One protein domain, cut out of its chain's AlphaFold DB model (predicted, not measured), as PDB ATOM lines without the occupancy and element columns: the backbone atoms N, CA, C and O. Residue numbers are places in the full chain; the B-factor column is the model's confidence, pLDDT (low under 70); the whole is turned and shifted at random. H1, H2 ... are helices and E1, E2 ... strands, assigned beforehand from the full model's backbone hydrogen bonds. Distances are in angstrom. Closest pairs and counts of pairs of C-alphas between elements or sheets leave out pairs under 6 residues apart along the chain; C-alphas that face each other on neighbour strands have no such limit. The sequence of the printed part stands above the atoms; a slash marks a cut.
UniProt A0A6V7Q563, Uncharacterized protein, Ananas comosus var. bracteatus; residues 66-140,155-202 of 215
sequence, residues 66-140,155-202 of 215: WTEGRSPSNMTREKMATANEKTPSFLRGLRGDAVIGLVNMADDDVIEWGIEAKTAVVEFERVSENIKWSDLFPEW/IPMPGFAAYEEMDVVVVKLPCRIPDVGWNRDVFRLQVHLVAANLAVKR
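AT A GLANCE: This is residues 66 to 140 and 155 to 202 of the 215 residues of an uncharacterized protein of Ananas comosus var. bracteatus (UniProt A0A6V7Q563). Amid little regular structure, a small four-stranded sheet has the long helix H3 over one face; H1 and H2 lie off towards opposite ends of an elongated outline. Along 123 printed residues come E1, H1, E2, E3, H2, E4, H3, of mixed class, holding only 46 residues; the mixed sheet runs E1 E3 E2 E4. It is only just loose, close to compact: radius of gyration of the C-alphas 16.8 A, spans 57 by 35 by 21 A.

HOW THE PARTS SIT: Look at E2, residues 99 to 103, parallel to E3, residues 118 to 122 (N 100 to O 118, 2.8 A), and to E4, residues 168 to 171 (N 101 to O 168, 2.8 A). E1, residues 66 to 68, is antiparallel to E3; N 67 and O 119 are 2.9 A apart. H3, residues 186 to 200, runs along the strands over E2 and E4, height 8.9 A over the sheet: two layers, a helix on one face; its closest C-alphas to E4 are Ala 195 and Val 169, 6.6 A. H2, residues 133 to 136, is close but not clearly touching H3: C-alphas 133 and 186, 5.9 A. H1, residues 77 to 86, is not on the sheet. In H1 and H3 every O i to N i+4 pair is within hydrogen-bond range; H2 is too short.

IN THESE COORDINATES: Find E1's start, C-alpha 66, at (-33.998, -14.965, -49.795); H3 runs 21.0 A to C-alpha 200 at (-22.469, -10.915, -33.355).

THE WHOLE: Residues 141 to 154 are cut out, C-alphas 140 and 155 being 20.9 A apart. Links H1 to E2, E2 to E3 and E4 to H3 are long. Confidence is under 70 in 36 residues, among them 67 to 87.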
ATOM      1  N   TRP A  66     -33.359 -13.966 -50.638       72.50
ATOM      2  CA  TRP A  66     -33.998 -14.965 -49.795       72.50
ATOM      3  C   TRP A  66     -34.381 -16.181 -50.622       72.50
ATOM      4  O   TRP A  66     -34.947 -16.048 -51.710       72.50
ATOM      5  N   THR A  67     -34.112 -17.357 -50.076       68.06
ATOM      6  CA  THR A  67     -34.592 -18.631 -50.600       68.06
ATOM      7  C   THR A  67     -35.403 -19.317 -49.508       68.06
ATOM      8  O   THR A  67     -34.896 -19.673 -48.443       68.06
ATOM      9  N   GLU A  68     -36.706 -19.466 -49.748       62.56
ATOM     10  CA  GLU A  68     -37.561 -20.271 -48.880       62.56
ATOM     11  C   GLU A  68     -37.166 -21.743 -49.063       62.56
ATOM     12  O   GLU A  68     -37.018 -22.209 -50.201       62.56
ATOM     13  N   GLY A  69     -36.985 -22.476 -47.963       57.09
ATOM     14  CA  GLY A  69     -36.745 -23.914 -48.011       57.09
ATOM     15  C   GLY A  69     -37.858 -24.600 -48.801       57.09
ATOM     16  O   GLY A  69     -39.036 -24.514 -48.455       57.09
ATOM     17  N   ARG A  70     -37.503 -25.268 -49.902       52.00
ATOM     18  CA  ARG A  70     -38.467 -26.072 -50.657       52.00
ATOM     19  C   ARG A  70     -38.798 -27.296 -49.813       52.00
ATOM     20  O   ARG A  70     -37.912 -28.104 -49.546       52.00
ATOM     21  N   SER A  71     -40.067 -27.437 -49.436       46.78
ATOM     22  CA  SER A  71     -40.565 -28.637 -48.764       46.78
ATOM     23  C   SER A  71     -40.068 -29.898 -49.495       46.78
ATOM     24  O   SER A  71     -40.187 -29.962 -50.728       46.78
ATOM     25  N   PRO A  72     -39.536 -30.916 -48.791       51.25
ATOM     26  CA  PRO A  72     -39.037 -32.146 -49.410       51.25
ATOM     27  C   PRO A  72     -40.107 -32.951 -50.162       51.25
ATOM     28  O   PRO A  72     -39.783 -33.955 -50.792       51.25
ATOM     29  N   SER A  73     -41.373 -32.528 -50.105       49.38
ATOM     30  CA  SER A  73     -42.543 -33.198 -50.682       49.38
ATOM     31  C   SER A  73     -42.436 -33.512 -52.180       49.38
ATOM     32  O   SER A  73     -43.085 -34.446 -52.641       49.38
ATOM     33  N   ASN A  74     -41.573 -32.809 -52.922       54.72
ATOM     34  CA  ASN A  74     -41.341 -33.032 -54.356       54.72
ATOM     35  C   ASN A  74     -39.985 -33.699 -54.679       54.72
ATOM     36  O   ASN A  74     -39.594 -33.760 -55.848       54.72
ATOM     37  N   MET A  75     -39.234 -34.163 -53.675       59.38
ATOM     38  CA  MET A  75     -37.912 -34.767 -53.864       59.38
ATOM     39  C   MET A  75     -38.012 -36.294 -53.960       59.38
ATOM     40  O   MET A  75     -38.701 -36.939 -53.174       59.38
ATOM     41  N   THR A  76     -37.311 -36.900 -54.923       65.25
ATOM     42  CA  THR A  76     -37.242 -38.363 -55.015       65.25
ATOM     43  C   THR A  76     -36.547 -38.939 -53.780       65.25
ATOM     44  O   THR A  76     -35.651 -38.324 -53.202       65.25
ATOM     45  N   ARG A  77     -36.940 -40.154 -53.383       62.31
ATOM     46  CA  ARG A  77     -36.411 -40.855 -52.201       62.31
ATOM     47  C   ARG A  77     -34.881 -41.005 -52.223       62.31
ATOM     48  O   ARG A  77     -34.251 -40.940 -51.174       62.31
ATOM     49  N   GLU A  78     -34.292 -41.135 -53.411       64.56
ATOM     50  CA  GLU A  78     -32.837 -41.158 -53.633       64.56
ATOM     51  C   GLU A  78     -32.186 -39.808 -53.320       64.56
ATOM     52  O   GLU A  78     -31.262 -39.744 -52.515       64.56
ATOM     53  N   LYS A  79     -32.728 -38.707 -53.862       62.47
ATOM     54  CA  LYS A  79     -32.249 -37.352 -53.555       62.47
ATOM     55  C   LYS A  79     -32.382 -37.030 -52.069       62.47
ATOM     56  O   LYS A  79     -31.517 -36.371 -51.510       62.47
ATOM     57  N   MET A  80     -33.442 -37.511 -51.421       59.06
ATOM     58  CA  MET A  80     -33.665 -37.327 -49.985       59.06
ATOM     59  C   MET A  80     -32.650 -38.096 -49.128       59.06
ATOM     60  O   MET A  80     -32.249 -37.608 -48.073       59.06
ATOM     61  N   ALA A  81     -32.204 -39.273 -49.573       60.03
ATOM     62  CA  ALA A  81     -31.144 -40.027 -48.905       60.03
ATOM     63  C   ALA A  81     -29.786 -39.318 -49.035       60.03
ATOM     64  O   ALA A  81     -29.108 -39.126 -48.028       60.03
ATOM     65  N   THR A  82     -29.439 -38.844 -50.236       62.50
ATOM     66  CA  THR A  82     -28.202 -38.081 -50.484       62.50
ATOM     67  C   THR A  82     -28.185 -36.746 -49.736       62.50
ATOM     68  O   THR A  82     -27.168 -36.383 -49.150       62.50
ATOM     69  N   ALA A  83     -29.317 -36.038 -49.697       62.62
ATOM     70  CA  ALA A  83     -29.480 -34.823 -48.905       62.62
ATOM     71  C   ALA A  83     -29.232 -35.098 -47.417       62.62
ATOM     72  O   ALA A  83     -28.388 -34.466 -46.794       62.62
ATOM     73  N   ASN A  84     -29.891 -36.120 -46.862       61.22
ATOM     74  CA  ASN A  84     -29.719 -36.501 -45.462       61.22
ATOM     75  C   ASN A  84     -28.287 -36.933 -45.114       61.22
ATOM     76  O   ASN A  84     -27.876 -36.737 -43.971       61.22
ATOM     77  N   GLU A  85     -27.546 -37.526 -46.048       66.19
ATOM     78  CA  GLU A  85     -26.134 -37.879 -45.857       66.19
ATOM     79  C   GLU A  85     -25.235 -36.637 -45.785       66.19
ATOM     80  O   GLU A  85     -24.346 -36.570 -44.939       66.19
ATOM     81  N   LYS A  86     -25.498 -35.633 -46.631       67.50
ATOM     82  CA  LYS A  86     -24.710 -34.393 -46.696       67.50
ATOM     83  C   LYS A  86     -25.103 -33.361 -45.641       67.50
ATOM     84  O   LYS A  86     -24.285 -32.504 -45.310       67.50
ATOM     85  N   THR A  87     -26.323 -33.422 -45.105       68.06
ATOM     86  CA  THR A  87     -26.801 -32.478 -44.091       68.06
ATOM     87  C   THR A  87     -26.093 -32.713 -42.755       68.06
ATOM     88  O   THR A  87     -26.258 -33.778 -42.145       68.06
ATOM     89  N   PRO A  88     -25.366 -31.710 -42.230       73.56
ATOM     90  CA  PRO A  88     -24.789 -31.778 -40.899       73.56
ATOM     91  C   PRO A  88     -25.844 -32.079 -39.834       73.56
ATOM     92  O   PRO A  88     -26.954 -31.542 -39.854       73.56
ATOM     93  N   SER A  89     -25.485 -32.901 -38.849       74.62
ATOM     94  CA  SER A  89     -26.405 -33.332 -37.788       74.62
ATOM     95  C   SER A  89     -27.032 -32.169 -37.013       74.62
ATOM     96  O   SER A  89     -28.187 -32.270 -36.603       74.62
ATOM     97  N   PHE A  90     -26.320 -31.049 -36.868       73.25
ATOM     98  CA  PHE A  90     -26.820 -29.851 -36.190       73.25
ATOM     99  C   PHE A  90     -27.934 -29.123 -36.963       73.25
ATOM    100  O   PHE A  90     -28.751 -28.449 -36.342       73.25
ATOM    101  N   LEU A  91     -28.015 -29.284 -38.291       75.31
ATOM    102  CA  LEU A  91     -29.080 -28.682 -39.105       75.31
ATOM    103  C   LEU A  91     -30.379 -29.492 -39.062       75.31
ATOM    104  O   LEU A  91     -31.453 -28.935 -39.265       75.31
ATOM    105  N   ARG A  92     -30.312 -30.793 -38.744       70.75
ATOM    106  CA  ARG A  92     -31.491 -31.678 -38.686       70.75
ATOM    107  C   ARG A  92     -32.509 -31.286 -37.608       70.75
ATOM    108  O   ARG A  92     -33.650 -31.727 -37.671       70.75
ATOM    109  N   GLY A  93     -32.093 -30.508 -36.607       69.00
ATOM    110  CA  GLY A  93     -32.952 -30.042 -35.515       69.00
ATOM    111  C   GLY A  93     -33.584 -28.666 -35.736       69.00
ATOM    112  O   GLY A  93     -34.333 -28.213 -34.869       69.00
ATOM    113  N   LEU A  94     -33.271 -27.987 -36.844       73.75
ATOM    114  CA  LEU A  94     -33.814 -26.660 -37.131       73.75
ATOM    115  C   LEU A  94     -35.288 -26.756 -37.541       73.75
ATOM    116  O   LEU A  94     -35.697 -27.668 -38.258       73.75
ATOM    117  N   ARG A  95     -36.090 -25.821 -37.029       66.88
ATOM    118  CA  ARG A  95     -37.530 -25.714 -37.291       66.88
ATOM    119  C   ARG A  95     -37.795 -24.761 -38.461       66.88
ATOM    120  O   ARG A  95     -36.921 -23.987 -38.833       66.88
ATOM    121  N   GLY A  96     -39.020 -24.806 -38.991       67.88
ATOM    122  CA  GLY A  96     -39.476 -24.037 -40.160       67.88
ATOM    123  C   GLY A  96     -39.300 -22.517 -40.093       67.88
ATOM    124  O   GLY A  96     -39.332 -21.849 -41.123       67.88
ATOM    125  N   ASP A  97     -39.121 -21.963 -38.898       78.25
ATOM    126  CA  ASP A  97     -38.909 -20.541 -38.643       78.25
ATOM    127  C   ASP A  97     -37.432 -20.137 -38.534       78.25
ATOM    128  O   ASP A  97     -37.145 -18.942 -38.541       78.25
ATOM    129  N   ALA A  98     -36.506 -21.098 -38.470       84.06
ATOM    130  CA  ALA A  98     -35.085 -20.815 -38.328       84.06
ATOM    131  C   ALA A  98     -34.517 -20.119 -39.573       84.06
ATOM    132  O   ALA A  98     -34.771 -20.537 -40.712       84.06
ATOM    133  N   VAL A  99     -33.695 -19.095 -39.336       85.69
ATOM    134  CA  VAL A  99     -33.020 -18.333 -40.393       85.69
ATOM    135  C   VAL A  99     -31.558 -18.755 -40.493       85.69
ATOM    136  O   VAL A  99     -30.785 -18.634 -39.539       85.69
ATOM    137  N   ILE A 100     -31.167 -19.233 -41.672       86.94
ATOM    138  CA  ILE A 100     -29.815 -19.698 -41.975       86.94
ATOM    139  C   ILE A 100     -29.133 -18.709 -42.925       86.94
ATOM    140  O   ILE A 100     -29.553 -18.532 -44.069       86.94
ATOM    141  N   GLY A 101     -28.049 -18.090 -42.471       89.31
ATOM    142  CA  GLY A 101     -27.169 -17.275 -43.303       89.31
ATOM    143  C   GLY A 101     -26.167 -18.124 -44.065       89.31
ATOM    144  O   GLY A 101     -25.474 -18.941 -43.464       89.31
ATOM    145  N   LEU A 102     -26.054 -17.912 -45.371       89.56
ATOM    146  CA  LEU A 102     -25.139 -18.641 -46.243       89.56
ATOM    147  C   LEU A 102     -24.062 -17.694 -46.762       89.56
ATOM    148  O   LEU A 102     -24.360 -16.730 -47.467       89.56
ATOM    149  N   VAL A 103     -22.806 -17.970 -46.415       91.75
ATOM    150  CA  VAL A 103     -21.651 -17.131 -46.762       91.75
ATOM    151  C   VAL A 103     -20.707 -17.912 -47.671       91.75
ATOM    152  O   VAL A 103     -20.253 -19.004 -47.319       91.75
ATOM    153  N   ASN A 104     -20.377 -17.332 -48.829       91.38
ATOM    154  CA  ASN A 104     -19.489 -17.929 -49.836       91.38
ATOM    155  C   ASN A 104     -19.942 -19.324 -50.332       91.38
ATOM    156  O   ASN A 104     -19.122 -20.186 -50.634       91.38
ATOM    157  N   MET A 105     -21.255 -19.545 -50.401       83.25
ATOM    158  CA  MET A 105     -21.878 -20.753 -50.952       83.25
ATOM    159  C   MET A 105     -22.363 -20.484 -52.376       83.25
ATOM    160  O   MET A 105     -22.897 -19.405 -52.637       83.25
ATOM    161  N   ALA A 106     -22.190 -21.442 -53.284       69.81
ATOM    162  CA  ALA A 106     -22.767 -21.359 -54.622       69.81
ATOM    163  C   ALA A 106     -24.239 -21.813 -54.605       69.81
ATOM    164  O   ALA A 106     -24.656 -22.544 -53.709       69.81
ATOM    165  N   ASP A 107     -25.036 -21.366 -55.583       60.09
ATOM    166  CA  ASP A 107     -26.487 -21.627 -55.635       60.09
ATOM    167  C   ASP A 107     -26.820 -23.141 -55.671       60.09
ATOM    168  O   ASP A 107     -27.895 -23.550 -55.233       60.09
ATOM    169  N   ASP A 108     -25.901 -23.986 -56.145       60.41
ATOM    170  CA  ASP A 108     -25.997 -25.450 -56.160       60.41
ATOM    171  C   ASP A 108     -25.652 -26.115 -54.815       60.41
ATOM    172  O   ASP A 108     -26.222 -27.162 -54.503       60.41
ATOM    173  N   ASP A 109     -24.814 -25.490 -53.978       62.84
ATOM    174  CA  ASP A 109     -24.495 -25.980 -52.624       62.84
ATOM    175  C   ASP A 109     -25.714 -25.884 -51.674       62.84
ATOM    176  O   ASP A 109     -25.834 -26.652 -50.717       62.84
ATOM    177  N   VAL A 110     -26.628 -24.938 -51.929       58.84
ATOM    178  CA  VAL A 110     -27.782 -24.616 -51.060       58.84
ATOM    179  C   VAL A 110     -28.951 -25.594 -51.235       58.84
ATOM    180  O   VAL A 110     -29.748 -25.805 -50.321       58.84
ATOM    181  N   ILE A 111     -29.061 -26.212 -52.412       53.78
ATOM    182  CA  ILE A 111     -30.241 -26.983 -52.837       53.78
ATOM    183  C   ILE A 111     -30.318 -28.367 -52.156       53.78
ATOM    184  O   ILE A 111     -31.359 -29.024 -52.200       53.78
ATOM    185  N   GLU A 112     -29.258 -28.816 -51.480       59.38
ATOM    186  CA  GLU A 112     -29.115 -30.218 -51.069       59.38
ATOM    187  C   GLU A 112     -29.412 -30.532 -49.594       59.38
ATOM    188  O   GLU A 112     -29.381 -31.704 -49.237       59.38
ATOM    189  N   TRP A 113     -29.723 -29.573 -48.715       63.72
ATOM    190  CA  TRP A 113     -29.843 -29.896 -47.276       63.72
ATOM    191  C   TRP A 113     -31.200 -30.451 -46.828       63.72
ATOM    192  O   TRP A 113     -31.327 -30.897 -45.688       63.72
ATOM    193  N   GLY A 114     -32.211 -30.468 -47.705       59.00
ATOM    194  CA  GLY A 114     -33.520 -31.079 -47.424       59.00
ATOM    195  C   GLY A 114     -34.251 -30.510 -46.198       59.00
ATOM    196  O   GLY A 114     -35.136 -31.171 -45.662       59.00
ATOM    197  N   ILE A 115     -33.866 -29.316 -45.744       64.56
ATOM    198  CA  ILE A 115     -34.417 -28.629 -44.572       64.56
ATOM    199  C   ILE A 115     -35.466 -27.599 -45.000       64.56
ATOM    200  O   ILE A 115     -35.241 -26.794 -45.904       64.56
ATOM    201  N   GLU A 116     -36.614 -27.600 -44.320       67.62
ATOM    202  CA  GLU A 116     -37.553 -26.475 -44.331       67.62
ATOM    203  C   GLU A 116     -36.997 -25.405 -43.391       67.62
ATOM    204  O   GLU A 116     -37.301 -25.393 -42.206       67.62
ATOM    205  N   ALA A 117     -36.116 -24.552 -43.902       71.31
ATOM    206  CA  ALA A 117     -35.615 -23.385 -43.184       71.31
ATOM    207  C   ALA A 117     -35.501 -22.206 -44.150       71.31
ATOM    208  O   ALA A 117     -35.304 -22.391 -45.359       71.31
ATOM    209  N   LYS A 118     -35.618 -20.987 -43.625       82.44
ATOM    210  CA  LYS A 118     -35.399 -19.778 -44.421       82.44
ATOM    211  C   LYS A 118     -33.905 -19.588 -44.600       82.44
ATOM    212  O   LYS A 118     -33.157 -19.580 -43.628       82.44
ATOM    213  N   THR A 119     -33.463 -19.440 -45.841       83.31
ATOM    214  CA  THR A 119     -32.045 -19.245 -46.155       83.31
ATOM    215  C   THR A 119     -31.826 -17.854 -46.740       83.31
ATOM    216  O   THR A 119     -32.589 -17.404 -47.598       83.31
ATOM    217  N   ALA A 120     -30.794 -17.165 -46.258       86.38
ATOM    218  CA  ALA A 120     -30.365 -15.864 -46.761       86.38
ATOM    219  C   ALA A 120     -28.966 -15.995 -47.358       86.38
ATOM    220  O   ALA A 120     -28.014 -16.324 -46.646       86.38
ATOM    221  N   VAL A 121     -28.826 -15.706 -48.650       87.94
ATOM    222  CA  VAL A 121     -27.510 -15.668 -49.294       87.94
ATOM    223  C   VAL A 121     -26.860 -14.322 -48.999       87.94
ATOM    224  O   VAL A 121     -27.418 -13.268 -49.310       87.94
ATOM    225  N   VAL A 122     -25.679 -14.360 -48.386       90.12
ATOM    226  CA  VAL A 122     -24.907 -13.167 -48.040       90.12
ATOM    227  C   VAL A 122     -23.989 -12.814 -49.199       90.12
ATOM    228  O   VAL A 122     -22.955 -13.445 -49.415       90.12
ATOM    229  N   GLU A 123     -24.368 -11.773 -49.928       90.25
ATOM    230  CA  GLU A 123     -23.589 -11.237 -51.040       90.25
ATOM    231  C   GLU A 123     -22.606 -10.170 -50.538       90.25
ATOM    232  O   GLU A 123     -22.999  -9.172 -49.924       90.25
ATOM    233  N   PHE A 124     -21.322 -10.367 -50.828       90.69
ATOM    234  CA  PHE A 124     -20.241  -9.423 -50.553       90.69
ATOM    235  C   PHE A 124     -19.222  -9.450 -51.693       90.69
ATOM    236  O   PHE A 124     -19.113 -10.431 -52.428       90.69
ATOM    237  N   GLU A 125     -18.502  -8.347 -51.865       92.25
ATOM    238  CA  GLU A 125     -17.428  -8.260 -52.851       92.25
ATOM    239  C   GLU A 125     -16.191  -8.993 -52.338       92.25
ATOM    240  O   GLU A 125     -15.829  -8.872 -51.170       92.25
ATOM    241  N   ARG A 126     -15.533  -9.763 -53.202       92.56
ATOM    242  CA  ARG A 126     -14.297 -10.458 -52.847       92.56
ATOM    243  C   ARG A 126     -13.155  -9.455 -52.687       92.56
ATOM    244  O   ARG A 126     -12.986  -8.573 -53.519       92.56
ATOM    245  N   VAL A 127     -12.349  -9.634 -51.644       92.50
ATOM    246  CA  VAL A 127     -11.133  -8.846 -51.418       92.50
ATOM    247  C   VAL A 127     -10.201  -8.901 -52.634       92.50
ATOM    248  O   VAL A 127     -10.028  -9.955 -53.252       92.50
ATOM    249  N   SER A 128      -9.613  -7.755 -52.980       91.06
ATOM    250  CA  SER A 128      -8.681  -7.646 -54.102       91.06
ATOM    251  C   SER A 128      -7.461  -8.543 -53.892       91.06
ATOM    252  O   SER A 128      -6.890  -8.577 -52.805       91.06
ATOM    253  N   GLU A 129      -7.004  -9.201 -54.957       88.69
ATOM    254  CA  GLU A 129      -5.756  -9.980 -54.950       88.69
ATOM    255  C   GLU A 129      -4.508  -9.107 -54.734       88.69
ATOM    256  O   GLU A 129      -3.432  -9.625 -54.436       88.69
ATOM    257  N   ASN A 130      -4.651  -7.783 -54.853       89.94
ATOM    258  CA  ASN A 130      -3.584  -6.826 -54.581       89.94
ATOM    259  C   ASN A 130      -3.312  -6.649 -53.080       89.94
ATOM    260  O   ASN A 130      -2.230  -6.182 -52.738       89.94
ATOM    261  N   ILE A 131      -4.265  -7.006 -52.209       89.62
ATOM    262  CA  ILE A 131      -4.080  -6.976 -50.755       89.62
ATOM    263  C   ILE A 131      -3.438  -8.295 -50.338       89.62
ATOM    264  O   ILE A 131      -4.028  -9.373 -50.472       89.62
ATOM    265  N   LYS A 132      -2.217  -8.210 -49.823       89.25
ATOM    266  CA  LYS A 132      -1.450  -9.359 -49.351       89.25
ATOM    267  C   LYS A 132      -1.608  -9.527 -47.850       89.25
ATOM    268  O   LYS A 132      -1.915  -8.598 -47.112       89.25
ATOM    269  N   TRP A 133      -1.308 -10.733 -47.378       89.06
ATOM    270  CA  TRP A 133      -1.273 -11.018 -45.945       89.06
ATOM    271  C   TRP A 133      -0.299 -10.105 -45.188       89.06
ATOM    272  O   TRP A 133      -0.603  -9.688 -44.080       89.06
ATOM    273  N   SER A 134       0.839  -9.760 -45.800       86.25
ATOM    274  CA  SER A 134       1.836  -8.839 -45.237       86.25
ATOM    275  C   SER A 134       1.317  -7.420 -45.026       86.25
ATOM    276  O   SER A 134       1.843  -6.720 -44.173       86.25
ATOM    277  N   ASP A 135       0.303  -7.006 -45.789       85.62
ATOM    278  CA  ASP A 135      -0.275  -5.661 -45.696       85.62
ATOM    279  C   ASP A 135      -1.248  -5.559 -44.507       85.62
ATOM    280  O   ASP A 135      -1.528  -4.470 -44.021       85.62
ATOM    281  N   LEU A 136      -1.762  -6.705 -44.043       85.12
ATOM    282  CA  LEU A 136      -2.648  -6.829 -42.878       85.12
ATOM    283  C   LEU A 136      -1.886  -7.229 -41.609       85.12
ATOM    284  O   LEU A 136      -2.226  -6.803 -40.512       85.12
ATOM    285  N   PHE A 137      -0.876  -8.083 -41.765       84.56
ATOM    286  CA  PHE A 137      -0.051  -8.628 -40.694       84.56
ATOM    287  C   PHE A 137       1.423  -8.559 -41.114       84.56
ATOM    288  O   PHE A 137       1.962  -9.555 -41.622       84.56
ATOM    289  N   PRO A 138       2.066  -7.388 -40.955       77.81
ATOM    290  CA  PRO A 138       3.482  -7.220 -41.256       77.81
ATOM    291  C   PRO A 138       4.356  -8.047 -40.302       77.81
ATOM    292  O   PRO A 138       3.924  -8.469 -39.231       77.81
ATOM    293  N   GLU A 139       5.606  -8.298 -40.700       72.12
ATOM    294  CA  GLU A 139       6.564  -9.061 -39.880       72.12
ATOM    295  C   GLU A 139       7.024  -8.297 -38.633       72.12
ATOM    296  O   GLU A 139       7.416  -8.918 -37.649       72.12
ATOM    297  N   TRP A 140       6.947  -6.966 -38.676       70.31
ATOM    298  CA  TRP A 140       7.243  -6.071 -37.567       70.31
ATOM    299  C   TRP A 140       6.078  -5.107 -37.400       70.31
ATOM    300  O   TRP A 140       5.647  -4.473 -38.366       70.31
ATOM    301  N   ILE A 155     -11.023  -4.004 -46.090       90.81
ATOM    302  CA  ILE A 155     -11.554  -5.277 -46.585       90.81
ATOM    303  C   ILE A 155     -13.041  -5.083 -46.910       90.81
ATOM    304  O   ILE A 155     -13.807  -4.737 -46.008       90.81
ATOM    305  N   PRO A 156     -13.498  -5.362 -48.148       91.50
ATOM    306  CA  PRO A 156     -14.902  -5.197 -48.505       91.50
ATOM    307  C   PRO A 156     -15.818  -6.047 -47.613       91.50
ATOM    308  O   PRO A 156     -15.630  -7.259 -47.482       91.50
ATOM    309  N   MET A 157     -16.837  -5.426 -47.021       91.31
ATOM    310  CA  MET A 157     -17.829  -6.099 -46.177       91.31
ATOM    311  C   MET A 157     -19.237  -5.969 -46.769       91.31
ATOM    312  O   MET A 157     -19.543  -4.984 -47.445       91.31
ATOM    313  N   PRO A 158     -20.136  -6.939 -46.526       91.00
ATOM    314  CA  PRO A 158     -21.533  -6.788 -46.900       91.00
ATOM    315  C   PRO A 158     -22.205  -5.693 -46.068       91.00
ATOM    316  O   PRO A 158     -21.864  -5.442 -44.913       91.00
ATOM    317  N   GLY A 159     -23.252  -5.092 -46.632       88.19
ATOM    318  CA  GLY A 159     -24.137  -4.204 -45.888       88.19
ATOM    319  C   GLY A 159     -24.946  -4.987 -44.856       88.19
ATOM    320  O   GLY A 159     -26.075  -5.387 -45.135       88.19
ATOM    321  N   PHE A 160     -24.395  -5.195 -43.657       86.25
ATOM    322  CA  PHE A 160     -25.016  -6.037 -42.628       86.25
ATOM    323  C   PHE A 160     -26.438  -5.597 -42.272       86.25
ATOM    324  O   PHE A 160     -27.261  -6.442 -41.940       86.25
ATOM    325  N   ALA A 161     -26.760  -4.302 -42.367       84.56
ATOM    326  CA  ALA A 161     -28.092  -3.761 -42.087       84.56
ATOM    327  C   ALA A 161     -29.214  -4.363 -42.954       84.56
ATOM    328  O   ALA A 161     -30.363  -4.350 -42.523       84.56
ATOM    329  N   ALA A 162     -28.890  -4.901 -44.133       83.62
ATOM    330  CA  ALA A 162     -29.866  -5.515 -45.028       83.62
ATOM    331  C   ALA A 162     -30.353  -6.892 -44.536       83.62
ATOM    332  O   ALA A 162     -31.433  -7.328 -44.922       83.62
ATOM    333  N   TYR A 163     -29.574  -7.563 -43.683       84.44
ATOM    334  CA  TYR A 163     -29.844  -8.921 -43.210       84.44
ATOM    335  C   TYR A 163     -30.507  -8.912 -41.827       84.44
ATOM    336  O   TYR A 163     -30.098  -8.152 -40.939       84.44
ATOM    337  N   GLU A 164     -31.509  -9.772 -41.638       83.06
ATOM    338  CA  GLU A 164     -32.123 -10.011 -40.329       83.06
ATOM    339  C   GLU A 164     -31.197 -10.832 -39.412       83.06
ATOM    340  O   GLU A 164     -30.097 -11.229 -39.805       83.06
ATOM    341  N   GLU A 165     -31.599 -11.019 -38.157       86.31
ATOM    342  CA  GLU A 165     -30.861 -11.855 -37.209       86.31
ATOM    343  C   GLU A 165     -30.919 -13.322 -37.657       86.31
ATOM    344  O   GLU A 165     -31.989 -13.852 -37.939       86.31
ATOM    345  N   MET A 166     -29.756 -13.963 -37.755       87.31
ATOM    346  CA  MET A 166     -29.629 -15.349 -38.205       87.31
ATOM    347  C   MET A 166     -29.444 -16.267 -36.996       87.31
ATOM    348  O   MET A 166     -28.649 -15.971 -36.101       87.31
ATOM    349  N   ASP A 167     -30.125 -17.411 -36.987       87.25
ATOM    350  CA  ASP A 167     -29.948 -18.434 -35.951       87.25
ATOM    351  C   ASP A 167     -28.677 -19.249 -36.169       87.25
ATOM    352  O   ASP A 167     -28.016 -19.661 -35.211       87.25
ATOM    353  N   VAL A 168     -28.352 -19.486 -37.442       87.56
ATOM    354  CA  VAL A 168     -27.195 -20.259 -37.884       87.56
ATOM    355  C   VAL A 168     -26.539 -19.540 -39.053       87.56
ATOM    356  O   VAL A 168     -27.209 -19.138 -39.997       87.56
ATOM    357  N   VAL A 169     -25.214 -19.414 -39.020       90.06
ATOM    358  CA  VAL A 169     -24.419 -18.929 -40.153       90.06
ATOM    359  C   VAL A 169     -23.569 -20.088 -40.649       90.06
ATOM    360  O   VAL A 169     -22.749 -20.623 -39.902       90.06
ATOM    361  N   VAL A 170     -23.772 -20.491 -41.901       89.06
ATOM    362  CA  VAL A 170     -22.978 -21.527 -42.559       89.06
ATOM    363  C   VAL A 170     -22.092 -20.893 -43.613       89.06
ATOM    364  O   VAL A 170     -22.505 -20.036 -44.394       89.06
ATOM    365  N   VAL A 171     -20.840 -21.327 -43.616       91.44
ATOM    366  CA  VAL A 171     -19.769 -20.696 -44.367       91.44
ATOM    367  C   VAL A 171     -19.009 -21.767 -45.126       91.44
ATOM    368  O   VAL A 171     -18.571 -22.752 -44.528       91.44
ATOM    369  N   LYS A 172     -18.801 -21.565 -46.426       89.50
ATOM    370  CA  LYS A 172     -17.873 -22.387 -47.209       89.50
ATOM    371  C   LYS A 172     -16.543 -21.667 -47.300       89.50
ATOM    372  O   LYS A 172     -16.431 -20.584 -47.864       89.50
ATOM    373  N   LEU A 173     -15.523 -22.257 -46.693       90.12
ATOM    374  CA  LEU A 173     -14.182 -21.696 -46.717       90.12
ATOM    375  C   LEU A 173     -13.437 -22.153 -47.975       90.12
ATOM    376  O   LEU A 173     -13.571 -23.311 -48.375       90.12
ATOM    377  N   PRO A 174     -12.615 -21.284 -48.585       86.94
ATOM    378  CA  PRO A 174     -11.647 -21.729 -49.577       86.94
ATOM    379  C   PRO A 174     -10.675 -22.730 -48.925       86.94
ATOM    380  O   PRO A 174      -9.977 -22.412 -47.957       86.94
ATOM    381  N   CYS A 175     -10.638 -23.953 -49.453       84.31
ATOM    382  CA  CYS A 175      -9.722 -25.006 -49.018       84.31
ATOM    383  C   CYS A 175      -8.551 -25.095 -49.997       84.31
ATOM    384  O   CYS A 175      -8.732 -25.512 -51.137       84.31
ATOM    385  N   ARG A 176      -7.357 -24.704 -49.541       85.00
ATOM    386  CA  ARG A 176      -6.089 -24.775 -50.293       85.00
ATOM    387  C   ARG A 176      -5.047 -25.654 -49.596       85.00
ATOM    388  O   ARG A 176      -3.858 -25.509 -49.807       85.00
ATOM    389  N   ILE A 177      -5.472 -26.528 -48.686       84.31
ATOM    390  CA  ILE A 177      -4.555 -27.455 -48.010       84.31
ATOM    391  C   ILE A 177      -4.118 -28.512 -49.040       84.31
ATOM    392  O   ILE A 177      -5.006 -29.073 -49.686       84.31
ATOM    393  N   PRO A 178      -2.817 -28.837 -49.176       89.44
ATOM    394  CA  PRO A 178      -1.681 -28.456 -48.324       89.44
ATOM    395  C   PRO A 178      -0.753 -27.359 -48.898       89.44
ATOM    396  O   PRO A 178       0.423 -27.319 -48.536       89.44
ATOM    397  N   ASP A 179      -1.236 -26.481 -49.776       89.94
ATOM    398  CA  ASP A 179      -0.417 -25.468 -50.455       89.94
ATOM    399  C   ASP A 179       0.333 -24.556 -49.469       89.94
ATOM    400  O   ASP A 179      -0.187 -24.156 -48.425       89.94
ATOM    401  N   VAL A 180       1.567 -24.174 -49.804       85.00
ATOM    402  CA  VAL A 180       2.363 -23.270 -48.961       85.00
ATOM    403  C   VAL A 180       1.628 -21.935 -48.796       85.00
ATOM    404  O   VAL A 180       1.266 -21.289 -49.774       85.00
ATOM    405  N   GLY A 181       1.412 -21.516 -47.546       81.81
ATOM    406  CA  GLY A 181       0.700 -20.274 -47.232       81.81
ATOM    407  C   GLY A 181      -0.829 -20.384 -47.228       81.81
ATOM    408  O   GLY A 181      -1.490 -19.356 -47.108       81.81
ATOM    409  N   TRP A 182      -1.414 -21.591 -47.285       84.25
ATOM    410  CA  TRP A 182      -2.874 -21.798 -47.204       84.25
ATOM    411  C   TRP A 182      -3.532 -21.144 -45.973       84.25
ATOM    412  O   TRP A 182      -4.713 -20.792 -45.996       84.25
ATOM    413  N   ASN A 183      -2.776 -20.999 -44.882       85.31
ATOM    414  CA  ASN A 183      -3.205 -20.382 -43.629       85.31
ATOM    415  C   ASN A 183      -3.140 -18.845 -43.648       85.31
ATOM    416  O   ASN A 183      -3.713 -18.216 -42.765       85.31
ATOM    417  N   ARG A 184      -2.466 -18.254 -44.640       89.69
ATOM    418  CA  ARG A 184      -2.281 -16.808 -44.833       89.69
ATOM    419  C   ARG A 184      -3.079 -16.301 -46.039       89.69
ATOM    420  O   ARG A 184      -2.612 -15.484 -46.829       89.69
ATOM    421  N   ASP A 185      -4.287 -16.827 -46.203       90.19
ATOM    422  CA  ASP A 185      -5.194 -16.460 -47.286       90.19
ATOM    423  C   ASP A 185      -6.109 -15.302 -46.846       90.19
ATOM    424  O   ASP A 185      -6.917 -15.436 -45.922       90.19
ATOM    425  N   VAL A 186      -5.987 -14.151 -47.514       92.56
ATOM    426  CA  VAL A 186      -6.759 -12.937 -47.192       92.56
ATOM    427  C   VAL A 186      -8.253 -13.119 -47.481       92.56
ATOM    428  O   VAL A 186      -9.094 -12.631 -46.728       92.56
ATOM    429  N   PHE A 187      -8.616 -13.875 -48.519       93.06
ATOM    430  CA  PHE A 187     -10.021 -14.169 -48.803       93.06
ATOM    431  C   PHE A 187     -10.615 -15.087 -47.734       93.06
ATOM    432  O   PHE A 187     -11.737 -14.871 -47.274       93.06
ATOM    433  N   ARG A 188      -9.846 -16.075 -47.264       93.31
ATOM    434  CA  ARG A 188     -10.236 -16.887 -46.107       93.31
ATOM    435  C   ARG A 188     -10.494 -15.999 -44.891       93.31
ATOM    436  O   ARG A 188     -11.517 -16.193 -44.239       93.31
ATOM    437  N   LEU A 189      -9.619 -15.037 -44.595       93.31
ATOM    438  CA  LEU A 189      -9.813 -14.081 -43.499       93.31
ATOM    439  C   LEU A 189     -11.096 -13.257 -43.679       93.31
ATOM    440  O   LEU A 189     -11.915 -13.215 -42.762       93.31
ATOM    441  N   GLN A 190     -11.311 -12.677 -44.862       95.00
ATOM    442  CA  GLN A 190     -12.525 -11.920 -45.178       95.00
ATOM    443  C   GLN A 190     -13.790 -12.736 -44.881       95.00
ATOM    444  O   GLN A 190     -14.692 -12.260 -44.196       95.00
ATOM    445  N   VAL A 191     -13.843 -13.988 -45.339       95.06
ATOM    446  CA  VAL A 191     -14.994 -14.872 -45.121       95.06
ATOM    447  C   VAL A 191     -15.253 -15.120 -43.622       95.06
ATOM    448  O   VAL A 191     -16.409 -15.120 -43.195       95.06
ATOM    449  N   HIS A 192     -14.204 -15.272 -42.802       94.44
ATOM    450  CA  HIS A 192     -14.356 -15.388 -41.343       94.44
ATOM    451  C   HIS A 192     -14.887 -14.094 -40.715       94.44
ATOM    452  O   HIS A 192     -15.763 -14.158 -39.855       94.44
ATOM    453  N   LEU A 193     -14.396 -12.930 -41.151       94.12
ATOM    454  CA  LEU A 193     -14.858 -11.632 -40.651       94.12
ATOM    455  C   LEU A 193     -16.335 -11.388 -40.983       94.12
ATOM    456  O   LEU A 193     -17.093 -10.948 -40.118       94.12
ATOM    457  N   VAL A 194     -16.769 -11.726 -42.199       94.38
ATOM    458  CA  VAL A 194     -18.186 -11.653 -42.587       94.38
ATOM    459  C   VAL A 194     -19.038 -12.533 -41.672       94.38
ATOM    460  O   VAL A 194     -20.043 -12.068 -41.131       94.38
ATOM    461  N   ALA A 195     -18.617 -13.779 -41.445       94.00
ATOM    462  CA  ALA A 195     -19.334 -14.710 -40.581       94.00
ATOM    463  C   ALA A 195     -19.411 -14.226 -39.124       94.00
ATOM    464  O   ALA A 195     -20.479 -14.281 -38.514       94.00
ATOM    465  N   ALA A 196     -18.307 -13.704 -38.582       93.12
ATOM    466  CA  ALA A 196     -18.256 -13.163 -37.227       93.12
ATOM    467  C   ALA A 196     -19.212 -11.973 -37.055       93.12
ATOM    468  O   ALA A 196     -19.988 -11.942 -36.102       93.12
ATOM    469  N   ASN A 197     -19.227 -11.035 -38.005       91.56
ATOM    470  CA  ASN A 197     -20.129  -9.883 -37.957       91.56
ATOM    471  C   ASN A 197     -21.611 -10.289 -38.022       91.56
ATOM    472  O   ASN A 197     -22.437  -9.722 -37.304       91.56
ATOM    473  N   LEU A 198     -21.955 -11.291 -38.838       91.19
ATOM    474  CA  LEU A 198     -23.316 -11.836 -38.886       91.19
ATOM    475  C   LEU A 198     -23.704 -12.533 -37.577       91.19
ATOM    476  O   LEU A 198     -24.830 -12.375 -37.117       91.19
ATOM    477  N   ALA A 199     -22.774 -13.259 -36.952       89.19
ATOM    478  CA  ALA A 199     -23.024 -13.957 -35.694       89.19
ATOM    479  C   ALA A 199     -23.200 -12.995 -34.504       89.19
ATOM    480  O   ALA A 199     -24.062 -13.213 -33.653       89.19
ATOM    481  N   VAL A 200     -22.424 -11.905 -34.451       85.75
ATOM    482  CA  VAL A 200     -22.469 -10.915 -33.355       85.75
ATOM    483  C   VAL A 200     -23.785 -10.134 -33.323       85.75
ATOM    484  O   VAL A 200     -24.202  -9.683 -32.256       85.75
ATOM    485  N   LYS A 201     -24.494 -10.020 -34.455       72.06
ATOM    486  CA  LYS A 201     -25.834  -9.413 -34.493       72.06
ATOM    487  C   LYS A 201     -26.832 -10.094 -33.555       72.06
ATOM    488  O   LYS A 201     -27.768  -9.427 -33.120       72.06
ATOM    489  N   ARG A 202     -26.599 -11.359 -33.185       66.06
ATOM    490  CA  ARG A 202     -27.369 -12.103 -32.181       66.06
ATOM    491  C   ARG A 202     -27.042 -11.661 -30.744       66.06
ATOM    492  O   ARG A 202     -26.727 -12.465 -29.866       66.06
TER     493      ARG A 202